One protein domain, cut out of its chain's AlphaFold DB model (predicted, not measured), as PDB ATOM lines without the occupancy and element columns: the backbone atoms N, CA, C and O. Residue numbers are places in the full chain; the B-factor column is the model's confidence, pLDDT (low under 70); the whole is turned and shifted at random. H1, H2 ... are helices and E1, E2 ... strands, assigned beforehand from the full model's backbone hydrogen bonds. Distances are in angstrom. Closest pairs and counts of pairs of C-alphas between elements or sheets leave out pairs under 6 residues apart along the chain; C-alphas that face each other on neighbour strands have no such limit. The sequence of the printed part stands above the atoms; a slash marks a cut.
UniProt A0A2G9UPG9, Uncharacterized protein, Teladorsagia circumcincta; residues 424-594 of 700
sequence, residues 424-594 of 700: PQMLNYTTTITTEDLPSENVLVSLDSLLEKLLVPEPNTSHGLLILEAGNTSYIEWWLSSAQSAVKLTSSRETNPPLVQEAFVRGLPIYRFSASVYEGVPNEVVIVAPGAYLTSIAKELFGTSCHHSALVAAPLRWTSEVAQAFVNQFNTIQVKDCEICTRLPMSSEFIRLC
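Overview. This is residues 424 to 594 of the 700 residues of an uncharacterized protein of Teladorsagia circumcincta (UniProt A0A2G9UPG9). A strongly twisted sheet of six strands makes the core; a smaller sheet of three strands lies loosely over part of one of its faces, and H1 is at one end of the space between the two sheets. The short helices H2 and H3 are at the rim, far from the middle. The printed part has 171 residues, with 70 in named elements, under half, of mixed class, in the order H1 E1 E2 E3 E4 E5 E6 E7 H2 E8 H3 E9. The sheets, ordered E4 E9 E7 E1 E5 E8 and E3 E2 E6, are both antiparallel. The whole is compact, with a radius of gyration of the C-alphas of 15.3 A and spans of 45 by 37 by 35 A.

Along the chain. In the large sheet, E1 holds residues 462 to 469, 22.6 A long, from C-alpha 462 at (22.904, 43.167, -45.512); E7 holds 551 to 558, 20.5 A. E4 is residues 510 to 514, E5 524 to 528, E8 570 to 574, and E9 589 to 593, ending with C-alpha 593 at (8.194, 36.113, -32.728). In the small sheet, E2 is residues 476 to 481, 16.2 A, E3 486 to 488, and E6 533 to 538, 17.2 A. H1 is residues 447 to 454, 10.3 A, H2 560 to 565, and H3 579 to 583.

Arrangement. E1 pairs with E7 through N 466 and O 554, 2.9 A, and with E5 through N 467 and O 526, 2.9 A. Edge strand E8 pairs with E5 through N 525 and O 573, 2.9 A. E9 pairs with E7 through N 591 and O 553, 2.8 A, and with edge strand E4 through N 592 and O 511, 2.9 A. In the small sheet, N 479 and O 535 of the neighbour strands E2 and E6 are within hydrogen-bond range at 2.9 A, and N 487 and O 480 of the hairpin E2 and E3 are within hydrogen-bond range at 2.8 A. Between the sheets, the closest C-alphas of E3 and E8 are those of Val 487 and Phe 570, 7.5 A. H1 is on the large sheet at a height of 8.2 A, only just over E7 with 3 C-alphas, and runs across the strands at 89 degrees to E7 on the local plane. H1 only grazes the small sheet; its closest C-alphas with E6 are those of Leu 447 and Tyr 533, 5.6 A. H2 only grazes the large sheet; H3 is only just not on it, with 4 pairs of C-alphas within 10 A. H2 and H3 are close but not clearly touching, their closest C-alphas, of Ala 565 and Ile 580, being 7.9 A apart. In H1 and H2 every O i to N i+4 pair is within hydrogen-bond range; H3 has 0 of 1, and 1 of 2 O i to N i+3 pairs.

Size, cuts and confidence. The C-alphas of Asn 460 and Phe 542, the two farthest apart, are 45.1 A from each other. The printed part has no cut; the links E3 to E4 and E6 to E7 are long. The mean pLDDT of the printed part is 71.8, and 61 residues are under 70, among them 428 to 442, 490 to 511 and 538 to 549.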
ATOM      1  N   PRO A 424      25.912  40.208 -35.963       76.56
ATOM      2  CA  PRO A 424      25.272  41.519 -35.946       76.56
ATOM      3  C   PRO A 424      24.698  41.843 -34.558       76.56
ATOM      4  O   PRO A 424      23.996  41.032 -33.945       76.56
ATOM      5  N   GLN A 425      25.013  43.032 -34.040       78.75
ATOM      6  CA  GLN A 425      24.645  43.430 -32.675       78.75
ATOM      7  C   GLN A 425      23.191  43.908 -32.600       78.75
ATOM      8  O   GLN A 425      22.746  44.689 -33.437       78.75
ATOM      9  N   MET A 426      22.457  43.510 -31.558       76.94
ATOM     10  CA  MET A 426      21.086  43.976 -31.316       76.94
ATOM     11  C   MET A 426      21.050  45.383 -30.687       76.94
ATOM     12  O   MET A 426      21.893  45.751 -29.865       76.94
ATOM     13  N   LEU A 427      20.022  46.173 -31.008       70.25
ATOM     14  CA  LEU A 427      19.775  47.489 -30.407       70.25
ATOM     15  C   LEU A 427      19.270  47.370 -28.963       70.25
ATOM     16  O   LEU A 427      18.234  46.755 -28.715       70.25
ATOM     17  N   ASN A 428      19.924  48.059 -28.022       52.25
ATOM     18  CA  ASN A 428      19.577  48.092 -26.589       52.25
ATOM     19  C   ASN A 428      18.154  48.602 -26.237       52.25
ATOM     20  O   ASN A 428      17.782  48.555 -25.066       52.25
ATOM     21  N   TYR A 429      17.375  49.125 -27.193       48.84
ATOM     22  CA  TYR A 429      16.037  49.682 -26.957       48.84
ATOM     23  C   TYR A 429      15.062  49.240 -28.056       48.84
ATOM     24  O   TYR A 429      15.326  49.446 -29.234       48.84
ATOM     25  N   THR A 430      13.914  48.681 -27.667       51.84
ATOM     26  CA  THR A 430      12.854  48.167 -28.563       51.84
ATOM     27  C   THR A 430      11.795  49.212 -28.942       51.84
ATOM     28  O   THR A 430      10.744  48.874 -29.478       51.84
ATOM     29  N   THR A 431      12.036  50.496 -28.663       46.53
ATOM     30  CA  THR A 431      11.036  51.584 -28.716       46.53
ATOM     31  C   THR A 431      10.655  52.065 -30.126       46.53
ATOM     32  O   THR A 431      10.112  53.156 -30.270       46.53
ATOM     33  N   THR A 432      10.981  51.294 -31.163       51.91
ATOM     34  CA  THR A 432      10.815  51.618 -32.594       51.91
ATOM     35  C   THR A 432       9.907  50.643 -33.346       51.91
ATOM     36  O   THR A 432       9.599  50.898 -34.507       51.91
ATOM     37  N   ILE A 433       9.495  49.545 -32.706       61.19
ATOM     38  CA  ILE A 433       8.683  48.479 -33.304       61.19
ATOM     39  C   ILE A 433       7.203  48.802 -33.072       61.19
ATOM     40  O   ILE A 433       6.784  48.954 -31.920       61.19
ATOM     41  N   THR A 434       6.415  48.925 -34.139       57.88
ATOM     42  CA  THR A 434       4.960  49.159 -34.066       57.88
ATOM     43  C   THR A 434       4.175  47.854 -34.227       57.88
ATOM     44  O   THR A 434       4.746  46.782 -34.415       57.88
ATOM     45  N   THR A 435       2.841  47.917 -34.166       56.72
ATOM     46  CA  THR A 435       1.974  46.772 -34.497       56.72
ATOM     47  C   THR A 435       2.038  46.357 -35.968       56.72
ATOM     48  O   THR A 435       1.679  45.229 -36.278       56.72
ATOM     49  N   GLU A 436       2.502  47.243 -36.851       61.72
ATOM     50  CA  GLU A 436       2.603  47.032 -38.303       61.72
ATOM     51  C   GLU A 436       3.908  46.308 -38.689       61.72
ATOM     52  O   GLU A 436       3.976  45.663 -39.728       61.72
ATOM     53  N   ASP A 437       4.922  46.350 -37.816       62.72
ATOM     54  CA  ASP A 437       6.191  45.619 -37.955       62.72
ATOM     55  C   ASP A 437       6.082  44.125 -37.598       62.72
ATOM     56  O   ASP A 437       7.093  43.425 -37.509       62.72
ATOM     57  N   LEU A 438       4.872  43.638 -37.308       66.44
ATOM     58  CA  LEU A 438       4.647  42.349 -36.664       66.44
ATOM     59  C   LEU A 438       3.798  41.423 -37.537       66.44
ATOM     60  O   LEU A 438       2.736  41.835 -38.013       66.44
ATOM     61  N   PRO A 439       4.230  40.160 -37.731       63.91
ATOM     62  CA  PRO A 439       3.480  39.204 -38.527       63.91
ATOM     63  C   PRO A 439       2.104  38.978 -37.897       63.91
ATOM     64  O   PRO A 439       1.959  38.598 -36.730       63.91
ATOM     65  N   SER A 440       1.091  39.266 -38.698       62.88
ATOM     66  CA  SER A 440      -0.324  39.153 -38.372       62.88
ATOM     67  C   SER A 440      -1.037  38.444 -39.521       62.88
ATOM     68  O   SER A 440      -0.441  38.169 -40.570       62.88
ATOM     69  N   GLU A 441      -2.291  38.056 -39.307       64.38
ATOM     70  CA  GLU A 441      -3.008  37.187 -40.238       64.38
ATOM     71  C   GLU A 441      -3.121  37.805 -41.646       64.38
ATOM     72  O   GLU A 441      -3.763  38.834 -41.844       64.38
ATOM     73  N   ASN A 442      -2.479  37.160 -42.629       61.47
ATOM     74  CA  ASN A 442      -2.369  37.598 -44.030       61.47
ATOM     75  C   ASN A 442      -1.642  38.944 -44.286       61.47
ATOM     76  O   ASN A 442      -1.716  39.464 -45.400       61.47
ATOM     77  N   VAL A 443      -0.891  39.493 -43.320       72.00
ATOM     78  CA  VAL A 443      -0.106  40.735 -43.499       72.00
ATOM     79  C   VAL A 443       1.372  40.426 -43.756       72.00
ATOM     80  O   VAL A 443       2.043  39.810 -42.930       72.00
ATOM     81  N   LEU A 444       1.882  40.877 -44.907       76.25
ATOM     82  CA  LEU A 444       3.274  40.707 -45.342       76.25
ATOM     83  C   LEU A 444       4.215  41.696 -44.642       76.25
ATOM     84  O   LEU A 444       4.208  42.886 -44.957       76.25
ATOM     85  N   VAL A 445       5.076  41.195 -43.755       81.19
ATOM     86  CA  VAL A 445       6.127  41.989 -43.095       81.19
ATOM     87  C   VAL A 445       7.468  41.769 -43.792       81.19
ATOM     88  O   VAL A 445       7.912  40.631 -43.922       81.19
ATOM     89  N   SER A 446       8.136  42.845 -44.222       84.12
ATOM     90  CA  SER A 446       9.517  42.782 -44.732       84.12
ATOM     91  C   SER A 446      10.481  42.438 -43.595       84.12
ATOM     92  O   SER A 446      10.541  43.146 -42.586       84.12
ATOM     93  N   LEU A 447      11.261  41.368 -43.772       84.50
ATOM     94  CA  LEU A 447      12.274  40.966 -42.799       84.50
ATOM     95  C   LEU A 447      13.424  41.975 -42.719       84.50
ATOM     96  O   LEU A 447      13.950  42.180 -41.630       84.50
ATOM     97  N   ASP A 448      13.764  42.658 -43.813       84.25
ATOM     98  CA  ASP A 448      14.809  43.689 -43.814       84.25
ATOM     99  C   ASP A 448      14.402  44.879 -42.927       84.25
ATOM    100  O   ASP A 448      15.140  45.254 -42.020       84.25
ATOM    101  N   SER A 449      13.175  45.394 -43.097       82.62
ATOM    102  CA  SER A 449      12.604  46.463 -42.255       82.62
ATOM    103  C   SER A 449      12.512  46.063 -40.775       82.62
ATOM    104  O   SER A 449      12.721  46.888 -39.882       82.62
ATOM    105  N   LEU A 450      12.202  44.794 -40.492       81.44
ATOM    106  CA  LEU A 450      12.186  44.269 -39.127       81.44
ATOM    107  C   LEU A 450      13.609  44.189 -38.544       81.44
ATOM    108  O   LEU A 450      13.828  44.591 -37.401       81.44
ATOM    109  N   LEU A 451      14.589  43.719 -39.320       84.00
ATOM    110  CA  LEU A 451      15.984  43.604 -38.890       84.00
ATOM    111  C   LEU A 451      16.656  44.975 -38.710       84.00
ATOM    112  O   LEU A 451      17.343  45.159 -37.709       84.00
ATOM    113  N   GLU A 452      16.389  45.969 -39.564       83.12
ATOM    114  CA  GLU A 452      16.844  47.361 -39.373       83.12
ATOM    115  C   GLU A 452      16.350  47.978 -38.052       83.12
ATOM    116  O   GLU A 452      17.050  48.774 -37.425       83.12
ATOM    117  N   LYS A 453      15.154  47.592 -37.587       78.88
ATOM    118  CA  LYS A 453      14.588  48.037 -36.299       78.88
ATOM    119  C   LYS A 453      15.097  47.238 -35.094       78.88
ATOM    120  O   LYS A 453      14.878  47.656 -33.953       78.88
ATOM    121  N   LEU A 454      15.764  46.106 -35.320       78.38
ATOM    122  CA  LEU A 454      16.278  45.211 -34.281       78.38
ATOM    123  C   LEU A 454      17.800  45.291 -34.103       78.38
ATOM    124  O   LEU A 454      18.266  45.142 -32.970       78.38
ATOM    125  N   LEU A 455      18.548  45.541 -35.179       82.69
ATOM    126  CA  LEU A 455      20.010  45.506 -35.250       82.69
ATOM    127  C   LEU A 455      20.641  46.901 -35.236       82.69
ATOM    128  O   LEU A 455      20.044  47.896 -35.637       82.69
ATOM    129  N   VAL A 456      21.883  46.981 -34.763       79.56
ATOM    130  CA  VAL A 456      22.719  48.177 -34.884       79.56
ATOM    131  C   VAL A 456      23.049  48.380 -36.369       79.56
ATOM    132  O   VAL A 456      23.554  47.448 -36.991       79.56
ATOM    133  N   PRO A 457      22.795  49.566 -36.956       76.62
ATOM    134  CA  PRO A 457      23.061  49.794 -38.372       76.62
ATOM    135  C   PRO A 457      24.568  49.786 -38.661       76.62
ATOM    136  O   PRO A 457      25.320  50.627 -38.163       76.62
ATOM    137  N   GLU A 458      24.986  48.841 -39.498       76.69
ATOM    138  CA  GLU A 458      26.347  48.676 -40.007       76.69
ATOM    139  C   GLU A 458      26.403  49.106 -41.495       76.69
ATOM    140  O   GLU A 458      25.476  48.819 -42.260       76.69
ATOM    141  N   PRO A 459      27.442  49.840 -41.942       71.44
ATOM    142  CA  PRO A 459      27.523  50.324 -43.319       71.44
ATOM    143  C   PRO A 459      27.893  49.203 -44.300       71.44
ATOM    144  O   PRO A 459      28.851  48.464 -44.082       71.44
ATOM    145  N   ASN A 460      27.188  49.144 -45.435       69.50
ATOM    146  CA  ASN A 460      27.397  48.190 -46.538       69.50
ATOM    147  C   ASN A 460      27.205  46.697 -46.183       69.50
ATOM    148  O   ASN A 460      27.671  45.833 -46.923       69.50
ATOM    149  N   THR A 461      26.496  46.377 -45.098       78.56
ATOM    150  CA  THR A 461      26.159  44.999 -44.703       78.56
ATOM    151  C   THR A 461      24.659  44.742 -44.813       78.56
ATOM    152  O   THR A 461      23.863  45.441 -44.184       78.56
ATOM    153  N   SER A 462      24.264  43.710 -45.555       85.81
ATOM    154  CA  SER A 462      22.904  43.167 -45.512       85.81
ATOM    155  C   SER A 462      22.771  42.091 -44.426       85.81
ATOM    156  O   SER A 462      23.757  41.498 -43.975       85.81
ATOM    157  N   HIS A 463      21.536  41.845 -43.986       88.62
ATOM    158  CA  HIS A 463      21.224  40.924 -42.896       88.62
ATOM    159  C   HIS A 463      20.233  39.863 -43.367       88.62
ATOM    160  O   HIS A 463      19.218  40.188 -43.973       88.62
ATOM    161  N   GLY A 464      20.543  38.599 -43.091       88.19
ATOM    162  CA  GLY A 464      19.638  37.470 -43.294       88.19
ATOM    163  C   GLY A 464      19.099  36.941 -41.967       88.19
ATOM    164  O   GLY A 464      19.426  37.445 -40.887       88.19
ATOM    165  N   LEU A 465      18.299  35.882 -42.050       89.75
ATOM    166  CA  LEU A 465      17.681  35.245 -40.890       89.75
ATOM    167  C   LEU A 465      17.864  33.724 -40.954       89.75
ATOM    168  O   LEU A 465      17.502  33.096 -41.946       89.75
ATOM    169  N   LEU A 466      18.400  33.129 -39.890       88.94
ATOM    170  CA  LEU A 466      18.388  31.681 -39.679       88.94
ATOM    171  C   LEU A 466      17.155  31.328 -38.843       88.94
ATOM    172  O   LEU A 466      17.050  31.760 -37.697       88.94
ATOM    173  N   ILE A 467      16.234  30.541 -39.389       87.50
ATOM    174  CA  ILE A 467      15.067  30.040 -38.657       87.50
ATOM    175  C   ILE A 467      15.400  28.665 -38.076       87.50
ATOM    176  O   ILE A 467      15.822  27.766 -38.806       87.50
ATOM    177  N   LEU A 468      15.203  28.536 -36.763       80.44
ATOM    178  CA  LEU A 468      15.521  27.348 -35.968       80.44
ATOM    179  C   LEU A 468      14.272  26.491 -35.714       80.44
ATOM    180  O   LEU A 468      14.308  25.281 -35.903       80.44
ATOM    181  N   GLU A 469      13.154  27.115 -35.323       80.00
ATOM    182  CA  GLU A 469      11.887  26.429 -35.029       80.00
ATOM    183  C   GLU A 469      10.690  27.266 -35.497       80.00
ATOM    184  O   GLU A 469      10.687  28.488 -35.347       80.00
ATOM    185  N   ALA A 470       9.650  26.611 -36.027       72.62
ATOM    186  CA  ALA A 470       8.432  27.251 -36.552       72.62
ATOM    187  C   ALA A 470       7.160  26.966 -35.725       72.62
ATOM    188  O   ALA A 470       6.048  27.206 -36.196       72.62
ATOM    189  N   GLY A 471       7.310  26.446 -34.503       69.75
ATOM    190  CA  GLY A 471       6.192  26.082 -33.629       69.75
ATOM    191  C   GLY A 471       5.339  24.915 -34.153       69.75
ATOM    192  O   GLY A 471       5.687  24.228 -35.116       69.75
ATOM    193  N   ASN A 472       4.199  24.671 -33.501       69.06
ATOM    194  CA  ASN A 472       3.254  23.629 -33.890       69.06
ATOM    195  C   ASN A 472       2.331  24.129 -35.021       69.06
ATOM    196  O   ASN A 472       1.400  24.918 -34.815       69.06
ATOM    197  N   THR A 473       2.556  23.584 -36.221       66.94
ATOM    198  CA  THR A 473       1.838  23.910 -37.465       66.94
ATOM    199  C   THR A 473       0.356  23.514 -37.478       66.94
ATOM    200  O   THR A 473      -0.338  23.765 -38.465       66.94
ATOM    201  N   SER A 474      -0.150  22.873 -36.423       64.12
ATOM    202  CA  SER A 474      -1.583  22.599 -36.233       64.12
ATOM    203  C   SER A 474      -2.353  23.872 -35.891       64.12
ATOM    204  O   SER A 474      -3.481  24.034 -36.344       64.12
ATOM    205  N   TYR A 475      -1.731  24.799 -35.152       64.19
ATOM    206  CA  TYR A 475      -2.379  26.034 -34.706       64.19
ATOM    207  C   TYR A 475      -2.154  27.206 -35.661       64.19
ATOM    208  O   TYR A 475      -3.101  27.928 -35.977       64.19
ATOM    209  N   ILE A 476      -0.908  27.411 -36.104       71.56
ATOM    210  CA  ILE A 476      -0.507  28.546 -36.948       71.56
ATOM    211  C   ILE A 476       0.515  28.066 -37.981       71.56
ATOM    212  O   ILE A 476       1.453  27.350 -37.647       71.56
ATOM    213  N   GLU A 477       0.333  28.460 -39.240       79.06
ATOM    214  CA  GLU A 477       1.303  28.222 -40.310       79.06
ATOM    215  C   GLU A 477       2.123  29.479 -40.579       79.06
ATOM    216  O   GLU A 477       1.570  30.544 -40.857       79.06
ATOM    217  N   TRP A 478       3.445  29.335 -40.550       84.00
ATOM    218  CA  TRP A 478       4.377  30.386 -40.935       84.00
ATOM    219  C   TRP A 478       4.782  30.231 -42.401       84.00
ATOM    220  O   TRP A 478       5.123  29.137 -42.857       84.00
ATOM    221  N   TRP A 479       4.752  31.340 -43.132       84.06
ATOM    222  CA  TRP A 479       5.025  31.390 -44.562       84.06
ATOM    223  C   TRP A 479       6.087  32.448 -44.855       84.06
ATOM    224  O   TRP A 479       6.011  33.584 -44.391       84.06
ATOM    225  N   LEU A 480       7.084  32.063 -45.647       86.81
ATOM    226  CA  LEU A 480       8.069  32.958 -46.235       86.81
ATOM    227  C   LEU A 480       7.703  33.219 -47.692       86.81
ATOM    228  O   LEU A 480       7.263  32.314 -48.403       86.81
ATOM    229  N   SER A 481       7.903  34.445 -48.160       86.75
ATOM    230  CA  SER A 481       7.606  34.831 -49.540       86.75
ATOM    231  C   SER A 481       8.591  35.858 -50.089       86.75
ATOM    232  O   SER A 481       9.245  36.595 -49.352       86.75
ATOM    233  N   SER A 482       8.737  35.856 -51.407       86.06
ATOM    234  CA  SER A 482       9.618  36.725 -52.182       86.06
ATOM    235  C   SER A 482       8.969  37.041 -53.532       86.06
ATOM    236  O   SER A 482       7.920  36.493 -53.870       86.06
ATOM    237  N   ALA A 483       9.617  37.873 -54.348       76.25
ATOM    238  CA  ALA A 483       9.139  38.197 -55.693       76.25
ATOM    239  C   ALA A 483       9.093  36.998 -56.672       76.25
ATOM    240  O   ALA A 483       8.555  37.143 -57.768       76.25
ATOM    241  N   GLN A 484       9.679  35.841 -56.324       72.88
ATOM    242  CA  GLN A 484       9.814  34.682 -57.226       72.88
ATOM    243  C   GLN A 484       9.409  33.337 -56.599       72.88
ATOM    244  O   GLN A 484       9.228  32.359 -57.322       72.88
ATOM    245  N   SER A 485       9.271  33.255 -55.275       78.00
ATOM    246  CA  SER A 485       8.980  32.005 -54.565       78.00
ATOM    247  C   SER A 485       8.276  32.247 -53.230       78.00
ATOM    248  O   SER A 485       8.481  33.276 -52.583       78.00
ATOM    249  N   ALA A 486       7.481  31.271 -52.795       81.25
ATOM    250  CA  ALA A 486       6.923  31.206 -51.449       81.25
ATOM    251  C   ALA A 486       7.176  29.815 -50.860       81.25
ATOM    252  O   ALA A 486       6.990  28.806 -51.542       81.25
ATOM    253  N   VAL A 487       7.618  29.769 -49.605       82.62
ATOM    254  CA  VAL A 487       7.983  28.547 -48.884       82.62
ATOM    255  C   VAL A 487       7.250  28.525 -47.552       82.62
ATOM    256  O   VAL A 487       7.352  29.440 -46.737       82.62
ATOM    257  N   LYS A 488       6.505  27.448 -47.332       82.50
ATOM    258  CA  LYS A 488       5.850  27.145 -46.063       82.50
ATOM    259  C   LYS A 488       6.862  26.546 -45.094       82.50
ATOM    260  O   LYS A 488       7.571  25.612 -45.459       82.50
ATOM    261  N   LEU A 489       6.893  27.038 -43.860       78.19
ATOM    262  CA  LEU A 489       7.732  26.469 -42.811       78.19
ATOM    263  C   LEU A 489       7.019  25.281 -42.155       78.19
ATOM    264  O   LEU A 489       5.883  25.389 -41.692       78.19
ATOM    265  N   THR A 490       7.700  24.138 -42.114       65.62
ATOM    266  CA  THR A 490       7.222  22.897 -41.494       65.62
ATOM    267  C   THR A 490       8.140  22.513 -40.343       65.62
ATOM    268  O   THR A 490       9.310  22.225 -40.579       65.62
ATOM    269  N   SER A 491       7.627  22.461 -39.110       59.28
ATOM    270  CA  SER A 491       8.374  21.831 -38.015       59.28
ATOM    271  C   SER A 491       8.313  20.309 -38.155       59.28
ATOM    272  O   SER A 491       7.234  19.745 -38.334       59.28
ATOM    273  N   SER A 492       9.461  19.636 -38.067       47.22
ATOM    274  CA  SER A 492       9.572  18.184 -38.265       47.22
ATOM    275  C   SER A 492       9.275  17.349 -37.009       47.22
ATOM    276  O   SER A 492       9.228  16.119 -37.095       47.22
ATOM    277  N   ARG A 493       9.040  17.994 -35.854       44.31
ATOM    278  CA  ARG A 493       8.523  17.410 -34.599       44.31
ATOM    279  C   ARG A 493       8.021  18.499 -33.649       44.31
ATOM    280  O   ARG A 493       8.373  19.667 -33.792       44.31
ATOM    281  N   GLU A 494       7.259  18.096 -32.637       43.50
ATOM    282  CA  GLU A 494       7.169  18.872 -31.401       43.50
ATOM    283  C   GLU A 494       8.490  18.709 -30.638       43.50
ATOM    284  O   GLU A 494       8.768  17.659 -30.053       43.50
ATOM    285  N   THR A 495       9.336  19.737 -30.682       40.97
ATOM    286  CA  THR A 495      10.402  19.933 -29.701       40.97
ATOM    287  C   THR A 495       9.735  20.187 -28.354       40.97
ATOM    288  O   THR A 495       9.128  21.237 -28.144       40.97
ATOM    289  N   ASN A 496       9.815  19.216 -27.437       41.00
ATOM    290  CA  ASN A 496       9.415  19.462 -26.054       41.00
ATOM    291  C   ASN A 496      10.304  20.613 -25.538       41.00
ATOM    292  O   ASN A 496      11.526  20.477 -25.650       41.00
ATOM    293  N   PRO A 497       9.747  21.756 -25.097       42.06
ATOM    294  CA  PRO A 497      10.531  22.983 -25.030       42.06
ATOM    295  C   PRO A 497      11.750  22.921 -24.099       42.06
ATOM    296  O   PRO A 497      11.709  22.217 -23.088       42.06
ATOM    297  N   PRO A 498      12.785  23.742 -24.368       35.56
ATOM    298  CA  PRO A 498      13.738  24.169 -23.346       35.56
ATOM    299  C   PRO A 498      13.021  24.551 -22.043       35.56
ATOM    300  O   PRO A 498      11.964  25.190 -22.092       35.56
ATOM    301  N   LEU A 499      13.625  24.269 -20.884       35.34
ATOM    302  CA  LEU A 499      13.108  24.661 -19.556       35.34
ATOM    303  C   LEU A 499      12.905  26.185 -19.445       35.34
ATOM    304  O   LEU A 499      12.096  26.694 -18.669       35.34
ATOM    305  N   VAL A 500      13.597  26.911 -20.318       37.72
ATOM    306  CA  VAL A 500      13.474  28.337 -20.615       37.72
ATOM    307  C   VAL A 500      12.072  28.747 -21.097       37.72
ATOM    308  O   VAL A 500      11.775  29.931 -21.060       37.72
ATOM    309  N   GLN A 501      11.172  27.852 -21.525       40.47
ATOM    310  CA  GLN A 501       9.815  28.252 -21.939       40.47
ATOM    311  C   GLN A 501       8.773  28.263 -20.808       40.47
ATOM    312  O   GLN A 501       7.856  29.086 -20.864       40.47
ATOM    313  N   GLU A 502       8.930  27.459 -19.750       34.28
ATOM    314  CA  GLU A 502       7.953  27.407 -18.645       34.28
ATOM    315  C   GLU A 502       7.935  28.686 -17.782       34.28
ATOM    316  O   GLU A 502       6.945  28.987 -17.114       34.28
ATOM    317  N   ALA A 503       9.021  29.466 -17.793       35.97
ATOM    318  CA  ALA A 503       9.212  30.594 -16.880       35.97
ATOM    319  C   ALA A 503       8.583  31.934 -17.332       35.97
ATOM    320  O   ALA A 503       8.458  32.848 -16.513       35.97
ATOM    321  N   PHE A 504       8.197  32.102 -18.605       41.38
ATOM    322  CA  PHE A 504       7.931  33.440 -19.171       41.38
ATOM    323  C   PHE A 504       6.453  33.763 -19.399       41.38
ATOM    324  O   PHE A 504       5.915  33.691 -20.505       41.38
ATOM    325  N   VAL A 505       5.810  34.270 -18.345       36.47
ATOM    326  CA  VAL A 505       4.502  34.929 -18.451       36.47
ATOM    327  C   VAL A 505       4.652  36.350 -19.012       36.47
ATOM    328  O   VAL A 505       4.949  37.284 -18.264       36.47
ATOM    329  N   ARG A 506       4.382  36.514 -20.316       42.22
ATOM    330  CA  ARG A 506       3.704  37.673 -20.955       42.22
ATOM    331  C   ARG A 506       3.577  37.451 -22.467       42.22
ATOM    332  O   ARG A 506       4.526  37.021 -23.110       42.22
ATOM    333  N   GLY A 507       2.430  37.814 -23.041       44.84
ATOM    334  CA  GLY A 507       2.184  37.776 -24.490       44.84
ATOM    335  C   GLY A 507       2.840  38.934 -25.248       44.84
ATOM    336  O   GLY A 507       2.146  39.694 -25.912       44.84
ATOM    337  N   LEU A 508       4.158  39.108 -25.109       50.59
ATOM    338  CA  LEU A 508       4.908  40.087 -25.900       50.59
ATOM    339  C   LEU A 508       5.021  39.599 -27.354       50.59
ATOM    340  O   LEU A 508       5.356  38.433 -27.557       50.59
ATOM    341  N   PRO A 509       4.799  40.457 -28.368       60.50
ATOM    342  CA  PRO A 509       4.854  40.037 -29.767       60.50
ATOM    343  C   PRO A 509       6.271  39.685 -30.241       60.50
ATOM    344  O   PRO A 509       6.440  38.862 -31.135       60.50
ATOM    345  N   ILE A 510       7.293  40.289 -29.628       68.75
ATOM    346  CA  ILE A 510       8.702  39.942 -29.821       68.75
ATOM    347  C   ILE A 510       9.350  39.774 -28.455       68.75
ATOM    348  O   ILE A 510       9.209  40.630 -27.578       68.75
ATOM    349  N   TYR A 511      10.110  38.696 -28.304       69.00
ATOM    350  CA  TYR A 511      10.996  38.459 -27.173       69.00
ATOM    351  C   TYR A 511      12.419  38.167 -27.672       69.00
ATOM    352  O   TYR A 511      12.606  37.681 -28.788       69.00
ATOM    353  N   ARG A 512      13.426  38.502 -26.859       74.38
ATOM    354  CA  ARG A 512      14.851  38.295 -27.154       74.38
ATOM    355  C   ARG A 512      15.509  37.568 -25.990       74.38
ATOM    356  O   ARG A 512      15.184  37.861 -24.840       74.38
ATOM    357  N   PHE A 513      16.432  36.664 -26.285       65.56
ATOM    358  CA  PHE A 513      17.130  35.851 -25.287       65.56
ATOM    359  C   PHE A 513      18.551  35.516 -25.751       65.56
ATOM    360  O   PHE A 513      18.836  35.558 -26.944       65.56
ATOM    361  N   SER A 514      19.457  35.200 -24.821       70.44
ATOM    362  CA  SER A 514      20.837  34.821 -25.165       70.44
ATOM    363  C   SER A 514      20.862  33.526 -25.979       70.44
ATOM    364  O   SER A 514      20.194  32.559 -25.609       70.44
ATOM    365  N   ALA A 515      21.691  33.470 -27.024       73.56
ATOM    366  CA  ALA A 515      21.935  32.253 -27.802       73.56
ATOM    367  C   ALA A 515      22.397  31.081 -26.912       73.56
ATOM    368  O   ALA A 515      21.977  29.944 -27.103       73.56
ATOM    369  N   SER A 516      23.173  31.373 -25.861       66.56
ATOM    370  CA  SER A 516      23.647  30.396 -24.864       66.56
ATOM    371  C   SER A 516      22.551  29.799 -23.967       66.56
ATOM    372  O   SER A 516      22.860  29.036 -23.058       66.56
ATOM    373  N   VAL A 517      21.299  30.224 -24.142       61.66
ATOM    374  CA  VAL A 517      20.117  29.802 -23.373       61.66
ATOM    375  C   VAL A 517      19.113  29.086 -24.303       61.66
ATOM    376  O   VAL A 517      17.992  28.776 -23.920       61.66
ATOM    377  N   TYR A 518      19.505  28.786 -25.546       70.62
ATOM    378  CA  TYR A 518      18.741  27.937 -26.457       70.62
ATOM    379  C   TYR A 518      19.126  26.460 -26.272       70.62
ATOM    380  O   TYR A 518      20.187  26.030 -26.712       70.62
ATOM    381  N   GLU A 519      18.252  25.674 -25.637       61.84
ATOM    382  CA  GLU A 519      18.456  24.227 -25.406       61.84
ATOM    383  C   GLU A 519      17.884  23.350 -26.546       61.84
ATOM    384  O   GLU A 519      17.810  22.128 -26.423       61.84
ATOM    385  N   GLY A 520      17.427  23.960 -27.648       66.12
ATOM    386  CA  GLY A 520      16.806  23.253 -28.770       66.12
ATOM    387  C   GLY A 520      17.818  22.576 -29.699       66.12
ATOM    388  O   GLY A 520      18.948  23.035 -29.870       66.12
ATOM    389  N   VAL A 521      17.398  21.472 -30.326       66.44
ATOM    390  CA  VAL A 521      18.228  20.668 -31.244       66.44
ATOM    391  C   VAL A 521      17.494  20.491 -32.583       66.44
ATOM    392  O   VAL A 521      16.893  19.438 -32.832       66.44
ATOM    393  N   PRO A 522      17.481  21.518 -33.453       71.62
ATOM    394  CA  PRO A 522      16.833  21.429 -34.755       71.62
ATOM    395  C   PRO A 522      17.637  20.499 -35.674       71.62
ATOM    396  O   PRO A 522      18.828  20.696 -35.900       71.62
ATOM    397  N   ASN A 523      16.987  19.469 -36.224       70.56
ATOM    398  CA  ASN A 523      17.607  18.620 -37.255       70.56
ATOM    399  C   ASN A 523      17.716  19.360 -38.598       70.56
ATOM    400  O   ASN A 523      18.633  19.114 -39.376       70.56
ATOM    401  N   GLU A 524      16.771  20.267 -38.842       78.94
ATOM    402  CA  GLU A 524      16.543  20.982 -40.089       78.94
ATOM    403  C   GLU A 524      16.354  22.466 -39.773       78.94
ATOM    404  O   GLU A 524      15.617  22.807 -38.849       78.94
ATOM    405  N   VAL A 525      17.030  23.336 -40.521       85.06
ATOM    406  CA  VAL A 525      16.984  24.797 -40.358       85.06
ATOM    407  C   VAL A 525      16.773  25.473 -41.708       85.06
ATOM    408  O   VAL A 525      17.119  24.912 -42.750       85.06
ATOM    409  N   VAL A 526      16.219  26.687 -41.709       87.56
ATOM    410  CA  VAL A 526      15.983  27.455 -42.945       87.56
ATOM    411  C   VAL A 526      16.781  28.752 -42.911       87.56
ATOM    412  O   VAL A 526      16.532  29.619 -42.074       87.56
ATOM    413  N   ILE A 527      17.726  28.896 -43.840       88.06
ATOM    414  CA  ILE A 527      18.474  30.139 -44.054       88.06
ATOM    415  C   ILE A 527      17.730  31.000 -45.077       88.06
ATOM    416  O   ILE A 527      17.481  30.577 -46.209       88.06
ATOM    417  N   VAL A 528      17.396  32.219 -44.657       89.56
ATOM    418  CA  VAL A 528      16.643  33.218 -45.418       89.56
ATOM    419  C   VAL A 528      17.569  34.358 -45.833       89.56
ATOM    420  O   VAL A 528      18.179  35.012 -44.982       89.56
ATOM    421  N   ALA A 529      17.649  34.597 -47.141       88.12
ATOM    422  CA  ALA A 529      18.394  35.709 -47.720       88.12
ATOM    423  C   ALA A 529      17.647  37.058 -47.550       88.12
ATOM    424  O   ALA A 529      16.417  37.056 -47.416       88.12
ATOM    425  N   PRO A 530      18.359  38.206 -47.595       88.88
ATOM    426  CA  PRO A 530      17.755  39.545 -47.582       88.88
ATOM    427  C   PRO A 530      16.727  39.743 -48.710       88.88
ATOM    428  O   PRO A 530      16.866  39.148 -49.781       88.88
ATOM    429  N   GLY A 531      15.719  40.596 -48.511       83.62
ATOM    430  CA  GLY A 531      14.636  40.832 -49.481       83.62
ATOM    431  C   GLY A 531      13.427  39.895 -49.346       83.62
ATOM    432  O   GLY A 531      12.649  39.747 -50.291       83.62
ATOM    433  N   ALA A 532      13.274  39.233 -48.197       87.75
ATOM    434  CA  ALA A 532      12.192  38.290 -47.916       87.75
ATOM    435  C   ALA A 532      11.075  38.884 -47.037       87.75
ATOM    436  O   ALA A 532      11.304  39.755 -46.194       87.75
ATOM    437  N   TYR A 533       9.864  38.348 -47.193       87.06
ATOM    438  CA  TYR A 533       8.673  38.708 -46.422       87.06
ATOM    439  C   TYR A 533       8.169  37.524 -45.592       87.06
ATOM    440  O   TYR A 533       8.177  36.382 -46.059       87.06
ATOM    441  N   LEU A 534       7.684  37.808 -44.384       86.38
ATOM    442  CA  LEU A 534       7.114  36.840 -43.445       86.38
ATOM    443  C   LEU A 534       5.606  37.078 -43.269       86.38
ATOM    444  O   LEU A 534       5.171  38.213 -43.075       86.38
ATOM    445  N   THR A 535       4.830  35.994 -43.282       84.56
ATOM    446  CA  THR A 535       3.395  35.952 -42.956       84.56
ATOM    447  C   THR A 535       3.084  34.818 -41.980       84.56
ATOM    448  O   THR A 535       3.798  33.815 -41.896       84.56
ATOM    449  N   SER A 536       1.973  34.963 -41.260       80.38
ATOM    450  CA  SER A 536       1.371  33.915 -40.430       80.38
ATOM    451  C   SER A 536      -0.096  33.715 -40.812       80.38
ATOM    452  O   SER A 536      -0.795  34.698 -41.060       80.38
ATOM    453  N   ILE A 537      -0.573  32.470 -40.815       73.19
ATOM    454  CA  ILE A 537      -1.980  32.110 -41.057       73.19
ATOM    455  C   ILE A 537      -2.473  31.259 -39.882       73.19
ATOM    456  O   ILE A 537      -1.848  30.253 -39.544       73.19
ATOM    457  N   ALA A 538      -3.581  31.649 -39.250       67.69
ATOM    458  CA  ALA A 538      -4.178  30.897 -38.148       67.69
ATOM    459  C   ALA A 538      -5.078  29.756 -38.664       67.69
ATOM    460  O   ALA A 538      -5.724  29.886 -39.701       67.69
ATOM    461  N   LYS A 539      -5.133  28.636 -37.932       63.88
ATOM    462  CA  LYS A 539      -6.015  27.491 -38.238       63.88
ATOM    463  C   LYS A 539      -7.152  27.311 -37.245       63.88
ATOM    464  O   LYS A 539      -8.286  27.080 -37.653       63.88
ATOM    465  N   GLU A 540      -6.852  27.402 -35.951       53.38
ATOM    466  CA  GLU A 540      -7.830  27.202 -34.881       53.38
ATOM    467  C   GLU A 540      -7.832  28.379 -33.903       53.38
ATOM    468  O   GLU A 540      -6.796  28.794 -33.385       53.38
ATOM    469  N   LEU A 541      -9.029  28.898 -33.619       46.88
ATOM    470  CA  LEU A 541      -9.252  30.101 -32.808       46.88
ATOM    471  C   LEU A 541      -9.301  29.838 -31.289       46.88
ATOM    472  O   LEU A 541      -9.548  30.758 -30.506       46.88
ATOM    473  N   PHE A 542      -9.075  28.600 -30.835       38.59
ATOM    474  CA  PHE A 542      -9.260  28.199 -29.434       38.59
ATOM    475  C   PHE A 542      -8.097  28.591 -28.507       38.59
ATOM    476  O   PHE A 542      -7.439  27.759 -27.891       38.59
ATOM    477  N   GLY A 543      -7.905  29.902 -28.341       47.19
ATOM    478  CA  GLY A 543      -7.271  30.491 -27.157       47.19
ATOM    479  C   GLY A 543      -5.820  30.085 -26.892       47.19
ATOM    480  O   GLY A 543      -5.411  30.087 -25.728       47.19
ATOM    481  N   THR A 544      -5.072  29.745 -27.941       43.34
ATOM    482  CA  THR A 544      -3.692  29.260 -27.874       43.34
ATOM    483  C   THR A 544      -2.749  30.273 -27.219       43.34
ATOM    484  O   THR A 544      -2.823  31.483 -27.438       43.34
ATOM    485  N   SER A 545      -1.835  29.774 -26.388       51.31
ATOM    486  CA  SER A 545      -0.711  30.559 -25.879       51.31
ATOM    487  C   SER A 545       0.421  30.577 -26.912       51.31
ATOM    488  O   SER A 545       0.674  29.572 -27.576       51.31
ATOM    489  N   CYS A 546       1.179  31.680 -26.990       59.94
ATOM    490  CA  CYS A 546       2.377  31.768 -27.846       59.94
ATOM    491  C   CYS A 546       3.466  30.722 -27.488       59.94
ATOM    492  O   CYS A 546       4.439  30.550 -28.221       59.94
ATOM    493  N   HIS A 547       3.295  29.979 -26.387       57.47
ATOM    494  CA  HIS A 547       4.101  28.810 -26.037       57.47
ATOM    495  C   HIS A 547       4.264  27.845 -27.226       57.47
ATOM    496  O   HIS A 547       5.385  27.506 -27.582       57.47
ATOM    497  N   HIS A 548       3.162  27.493 -27.898       58.22
ATOM    498  CA  HIS A 548       3.145  26.433 -28.916       58.22
ATOM    499  C   HIS A 548       3.195  26.929 -30.371       58.22
ATOM    500  O   HIS A 548       3.206  26.109 -31.282       58.22
ATOM    501  N   SER A 549       3.196  28.242 -30.621       64.12
ATOM    502  CA  SER A 549       3.032  28.816 -31.972       64.12
ATOM    503  C   SER A 549       4.092  29.849 -32.378       64.12
ATOM    504  O   SER A 549       3.995  30.442 -33.455       64.12
ATOM    505  N   ALA A 550       5.103  30.075 -31.538       72.19
ATOM    506  CA  ALA A 550       6.166  31.036 -31.817       72.19
ATOM    507  C   ALA A 550       7.137  30.566 -32.913       72.19
ATOM    508  O   ALA A 550       7.493  29.391 -32.976       72.19
ATOM    509  N   LEU A 551       7.632  31.521 -33.700       79.44
ATOM    510  CA  LEU A 551       8.795  31.352 -34.573       79.44
ATOM    511  C   LEU A 551      10.064  31.705 -33.780       79.44
ATOM    512  O   LEU A 551      10.103  32.755 -33.132       79.44
ATOM    513  N   VAL A 552      11.096  30.865 -33.840       83.25
ATOM    514  CA  VAL A 552      12.408  31.099 -33.212       83.25
ATOM    515  C   VAL A 552      13.470  31.242 -34.297       83.25
ATOM    516  O   VAL A 552      13.615  30.364 -35.152       83.25
ATOM    517  N   ALA A 553      14.214  32.349 -34.268       86.81
ATOM    518  CA  ALA A 553      15.178  32.689 -35.308       86.81
ATOM    519  C   ALA A 553      16.370  33.517 -34.793       86.81
ATOM    520  O   ALA A 553      16.253  34.283 -33.835       86.81
ATOM    521  N   ALA A 554      17.510  33.398 -35.471       88.50
ATOM    522  CA  ALA A 554      18.753  34.107 -35.187       88.50
ATOM    523  C   ALA A 554      19.123  35.059 -36.349       88.50
ATOM    524  O   ALA A 554      19.205  34.609 -37.498       88.50
ATOM    525  N   PRO A 555      19.367  36.360 -36.096       89.56
ATOM    526  CA  PRO A 555      19.902  37.275 -37.105       89.56
ATOM    527  C   PRO A 555      21.304  36.870 -37.571       89.56
ATOM    528  O   PRO A 555      22.148  36.495 -36.755       89.56
ATOM    529  N   LEU A 556      21.561  37.007 -38.871       89.19
ATOM    530  CA  LEU A 556      22.792  36.586 -39.543       89.19
ATOM    531  C   LEU A 556      23.369  37.749 -40.366       89.19
ATOM    532  O   LEU A 556      22.635  38.363 -41.142       89.19
ATOM    533  N   ARG A 557      24.674  38.049 -40.266       87.50
ATOM    534  CA  ARG A 557      25.304  38.997 -41.212       87.50
ATOM    535  C   ARG A 557      25.510  38.307 -42.564       87.50
ATOM    536  O   ARG A 557      26.168  37.271 -42.635       87.50
ATOM    537  N   TRP A 558      24.974  38.878 -43.640       89.00
ATOM    538  CA  TRP A 558      25.005  38.264 -44.967       89.00
ATOM    539  C   TRP A 558      26.307  38.611 -45.708       89.00
ATOM    540  O   TRP A 558      26.393  39.593 -46.444       89.00
ATOM    541  N   THR A 559      27.362  37.832 -45.460       85.38
ATOM    542  CA  THR A 559      28.676  38.015 -46.104       85.38
ATOM    543  C   THR A 559      28.708  37.435 -47.523       85.38
ATOM    544  O   THR A 559      27.838  36.661 -47.920       85.38
ATOM    545  N   SER A 560      29.750  37.758 -48.295       82.69
ATOM    546  CA  SER A 560      29.994  37.152 -49.613       82.69
ATOM    547  C   SER A 560      30.184  35.630 -49.557       82.69
ATOM    548  O   SER A 560      29.816  34.943 -50.502       82.69
ATOM    549  N   GLU A 561      30.719  35.102 -48.456       83.00
ATOM    550  CA  GLU A 561      30.902  33.664 -48.216       83.00
ATOM    551  C   GLU A 561      29.552  32.971 -47.943       83.00
ATOM    552  O   GLU A 561      29.236  31.958 -48.565       83.00
ATOM    553  N   VAL A 562      28.693  33.586 -47.119       85.38
ATOM    554  CA  VAL A 562      27.299  33.148 -46.894       85.38
ATOM    555  C   VAL A 562      26.497  33.191 -48.204       85.38
ATOM    556  O   VAL A 562      25.802  32.232 -48.532       85.38
ATOM    557  N   ALA A 563      26.645  34.252 -49.002       84.62
ATOM    558  CA  ALA A 563      25.968  34.398 -50.294       84.62
ATOM    559  C   ALA A 563      26.446  33.400 -51.371       84.62
ATOM    560  O   ALA A 563      25.693  33.096 -52.294       84.62
ATOM    561  N   GLN A 564      27.678  32.888 -51.273       84.62
ATOM    562  CA  GLN A 564      28.185  31.823 -52.150       84.62
ATOM    563  C   GLN A 564      27.696  30.434 -51.716       84.62
ATOM    564  O   GLN A 564      27.440  29.590 -52.571       84.62
ATOM    565  N   ALA A 565      27.536  30.203 -50.411       82.88
ATOM    566  CA  ALA A 565      27.009  28.951 -49.871       82.88
ATOM    567  C   ALA A 565      25.492  28.787 -50.093       82.88
ATOM    568  O   ALA A 565      25.016  27.675 -50.320       82.88
ATOM    569  N   PHE A 566      24.726  29.882 -50.039       86.62
ATOM    570  CA  PHE A 566      23.259  29.859 -50.003       86.62
ATOM    571  C   PHE A 566      22.659  30.669 -51.158       86.62
ATOM    572  O   PHE A 566      22.274  31.827 -51.012       86.62
ATOM    573  N   VAL A 567      22.604  30.030 -52.331       81.88
ATOM    574  CA  VAL A 567      22.269  30.660 -53.624       81.88
ATOM    575  C   VAL A 567      20.772  30.971 -53.786       81.88
ATOM    576  O   VAL A 567      20.414  31.887 -54.524       81.88
ATOM    577  N   ASN A 568      19.878  30.231 -53.121       85.56
ATOM    578  CA  ASN A 568      18.434  30.481 -53.205       85.56
ATOM    579  C   ASN A 568      17.995  31.559 -52.200       85.56
ATOM    580  O   ASN A 568      18.668  31.800 -51.202       85.56
ATOM    581  N   GLN A 569      16.804  32.136 -52.389       84.50
ATOM    582  CA  GLN A 569      16.205  33.043 -51.396       84.50
ATOM    583  C   GLN A 569      15.932  32.347 -50.047       84.50
ATOM    584  O   GLN A 569      16.044  32.958 -48.984       84.50
ATOM    585  N   PHE A 570      15.575  31.061 -50.105       88.81
ATOM    586  CA  PHE A 570      15.265  30.205 -48.965       88.81
ATOM    587  C   PHE A 570      16.024  28.890 -49.135       88.81
ATOM    588  O   PHE A 570      15.883  28.233 -50.167       88.81
ATOM    589  N   ASN A 571      16.831  28.510 -48.146       86.69
ATOM    590  CA  ASN A 571      17.668  27.314 -48.199       86.69
ATOM    591  C   ASN A 571      17.372  26.460 -46.963       86.69
ATOM    592  O   ASN A 571      17.790  26.803 -45.857       86.69
ATOM    593  N   THR A 572      16.620  25.375 -47.154       86.12
ATOM    594  CA  THR A 572      16.343  24.376 -46.113       86.12
ATOM    595  C   THR A 572      17.506  23.393 -46.040       86.12
ATOM    596  O   THR A 572      17.911  22.839 -47.062       86.12
ATOM    597  N   ILE A 573      18.073  23.213 -44.849       83.25
ATOM    598  CA  ILE A 573      19.358  22.542 -44.635       83.25
ATOM    599  C   ILE A 573      19.232  21.565 -43.465       83.25
ATOM    600  O   ILE A 573      18.792  21.944 -42.380       83.25
ATOM    601  N   GLN A 574      19.676  20.324 -43.663       81.56
ATOM    602  CA  GLN A 574      19.876  19.368 -42.574       81.56
ATOM    603  C   GLN A 574      21.195  19.704 -41.863       81.56
ATOM    604  O   GLN A 574      22.257  19.732 -42.485       81.56
ATOM    605  N   VAL A 575      21.145  19.978 -40.557       79.44
ATOM    606  CA  VAL A 575      22.279  20.552 -39.800       79.44
ATOM    607  C   VAL A 575      23.507  19.630 -39.796       79.44
ATOM    608  O   VAL A 575      24.640  20.103 -39.766       79.44
ATOM    609  N   LYS A 576      23.288  18.312 -39.884       78.25
ATOM    610  CA  LYS A 576      24.339  17.278 -39.897       78.25
ATOM    611  C   LYS A 576      25.209  17.299 -41.154       78.25
ATOM    612  O   LYS A 576      26.367  16.904 -41.081       78.25
ATOM    613  N   ASP A 577      24.663  17.779 -42.268       79.31
ATOM    614  CA  ASP A 577      25.295  17.726 -43.591       79.31
ATOM    615  C   ASP A 577      25.915  19.085 -43.990       79.31
ATOM    616  O   ASP A 577      26.304  19.296 -45.137       79.31
ATOM    617  N   CYS A 578      25.989  20.035 -43.047       78.38
ATOM    618  CA  CYS A 578      26.329  21.435 -43.295       78.38
ATOM    619  C   CYS A 578      27.632  21.868 -42.596       78.38
ATOM    620  O   CYS A 578      27.613  22.416 -41.493       78.38
ATOM    621  N   GLU A 579      28.776  21.710 -43.268       77.00
ATOM    622  CA  GLU A 579      30.090  22.115 -42.731       77.00
ATOM    623  C   GLU A 579      30.137  23.604 -42.323       77.00
ATOM    624  O   GLU A 579      30.643  23.963 -41.255       77.00
ATOM    625  N   ILE A 580      29.555  24.476 -43.156       78.31
ATOM    626  CA  ILE A 580      29.551  25.939 -42.979       78.31
ATOM    627  C   ILE A 580      28.653  26.378 -41.810       78.31
ATOM    628  O   ILE A 580      28.913  27.419 -41.206       78.31
ATOM    629  N   CYS A 581      27.648  25.582 -41.423       77.81
ATOM    630  CA  CYS A 581      26.714  25.941 -40.351       77.81
ATOM    631  C   CYS A 581      27.424  26.175 -39.004       77.81
ATOM    632  O   CYS A 581      26.990  27.015 -38.219       77.81
ATOM    633  N   THR A 582      28.572  25.520 -38.781       71.44
ATOM    634  CA  THR A 582      29.441  25.713 -37.603       71.44
ATOM    635  C   THR A 582      30.089  27.105 -37.500       71.44
ATOM    636  O   THR A 582      30.609  27.458 -36.447       71.44
ATOM    637  N   ARG A 583      30.091  27.908 -38.576       75.88
ATOM    638  CA  ARG A 583      30.821  29.193 -38.667       75.88
ATOM    639  C   ARG A 583      29.939  30.384 -39.049       75.88
ATOM    640  O   ARG A 583      30.457  31.444 -39.396       75.88
ATOM    641  N   LEU A 584      28.617  30.222 -39.017       81.81
ATOM    642  CA  LEU A 584      27.677  31.274 -39.402       81.81
ATOM    643  C   LEU A 584      27.816  32.511 -38.484       81.81
ATOM    644  O   LEU A 584      27.757  32.357 -37.262       81.81
ATOM    645  N   PRO A 585      27.958  33.742 -39.027       83.00
ATOM    646  CA  PRO A 585      28.091  34.978 -38.243       83.00
ATOM    647  C   PRO A 585      26.745  35.425 -37.640       83.00
ATOM    648  O   PRO A 585      26.149  36.430 -38.042       83.00
ATOM    649  N   MET A 586      26.245  34.629 -36.693       84.38
ATOM    650  CA  MET A 586      24.975  34.809 -35.988       84.38
ATOM    651  C   MET A 586      25.091  35.800 -34.826       84.38
ATOM    652  O   MET A 586      26.146  35.934 -34.203       84.38
ATOM    653  N   SER A 587      23.988  36.474 -34.502       82.81
ATOM    654  CA  SER A 587      23.897  37.315 -33.304       82.81
ATOM    655  C   SER A 587      23.997  36.494 -32.011       82.81
ATOM    656  O   SER A 587      23.561  35.345 -31.950       82.81
ATOM    657  N   SER A 588      24.517  37.108 -30.943       78.31
ATOM    658  CA  SER A 588      24.548  36.517 -29.596       78.31
ATOM    659  C   SER A 588      23.188  36.524 -28.885       78.31
ATOM    660  O   SER A 588      23.055  35.924 -27.819       78.31
ATOM    661  N   GLU A 589      22.185  37.204 -29.444       78.94
ATOM    662  CA  GLU A 589      20.792  37.147 -28.992       78.94
ATOM    663  C   GLU A 589      19.905  36.557 -30.096       78.94
ATOM    664  O   GLU A 589      19.951  36.985 -31.250       78.94
ATOM    665  N   PHE A 590      19.061  35.594 -29.733       82.19
ATOM    666  CA  PHE A 590      18.032  35.027 -30.600       82.19
ATOM    667  C   PHE A 590      16.690  35.732 -30.385       82.19
ATOM    668  O   PHE A 590      16.425  36.332 -29.338       82.19
ATOM    669  N   ILE A 591      15.829  35.656 -31.399       80.12
ATOM    670  CA  ILE A 591      14.517  36.294 -31.447       80.12
ATOM    671  C   ILE A 591      13.430  35.218 -31.403       80.12
ATOM    672  O   ILE A 591      13.484  34.221 -32.122       80.12
ATOM    673  N   ARG A 592      12.396  35.471 -30.600       78.00
ATOM    674  CA  ARG A 592      11.115  34.763 -30.621       78.00
ATOM    675  C   ARG A 592      10.039  35.723 -31.130       78.00
ATOM    676  O   ARG A 592       9.828  36.763 -30.505       78.00
ATOM    677  N   LEU A 593       9.354  35.374 -32.218       75.94
ATOM    678  CA  LEU A 593       8.194  36.113 -32.728       75.94
ATOM    679  C   LEU A 593       6.898  35.391 -32.337       75.94
ATOM    680  O   LEU A 593       6.728  34.207 -32.628       75.94
ATOM    681  N   CYS A 594       5.976  36.118 -31.707       71.88
ATOM    682  CA  CYS A 594       4.592  35.698 -31.517       71.88
ATOM    683  C   CYS A 594       3.723  36.318 -32.626       71.88
ATOM    684  O   CYS A 594       3.796  37.530 -32.835       71.88
TER     685      CYS A 594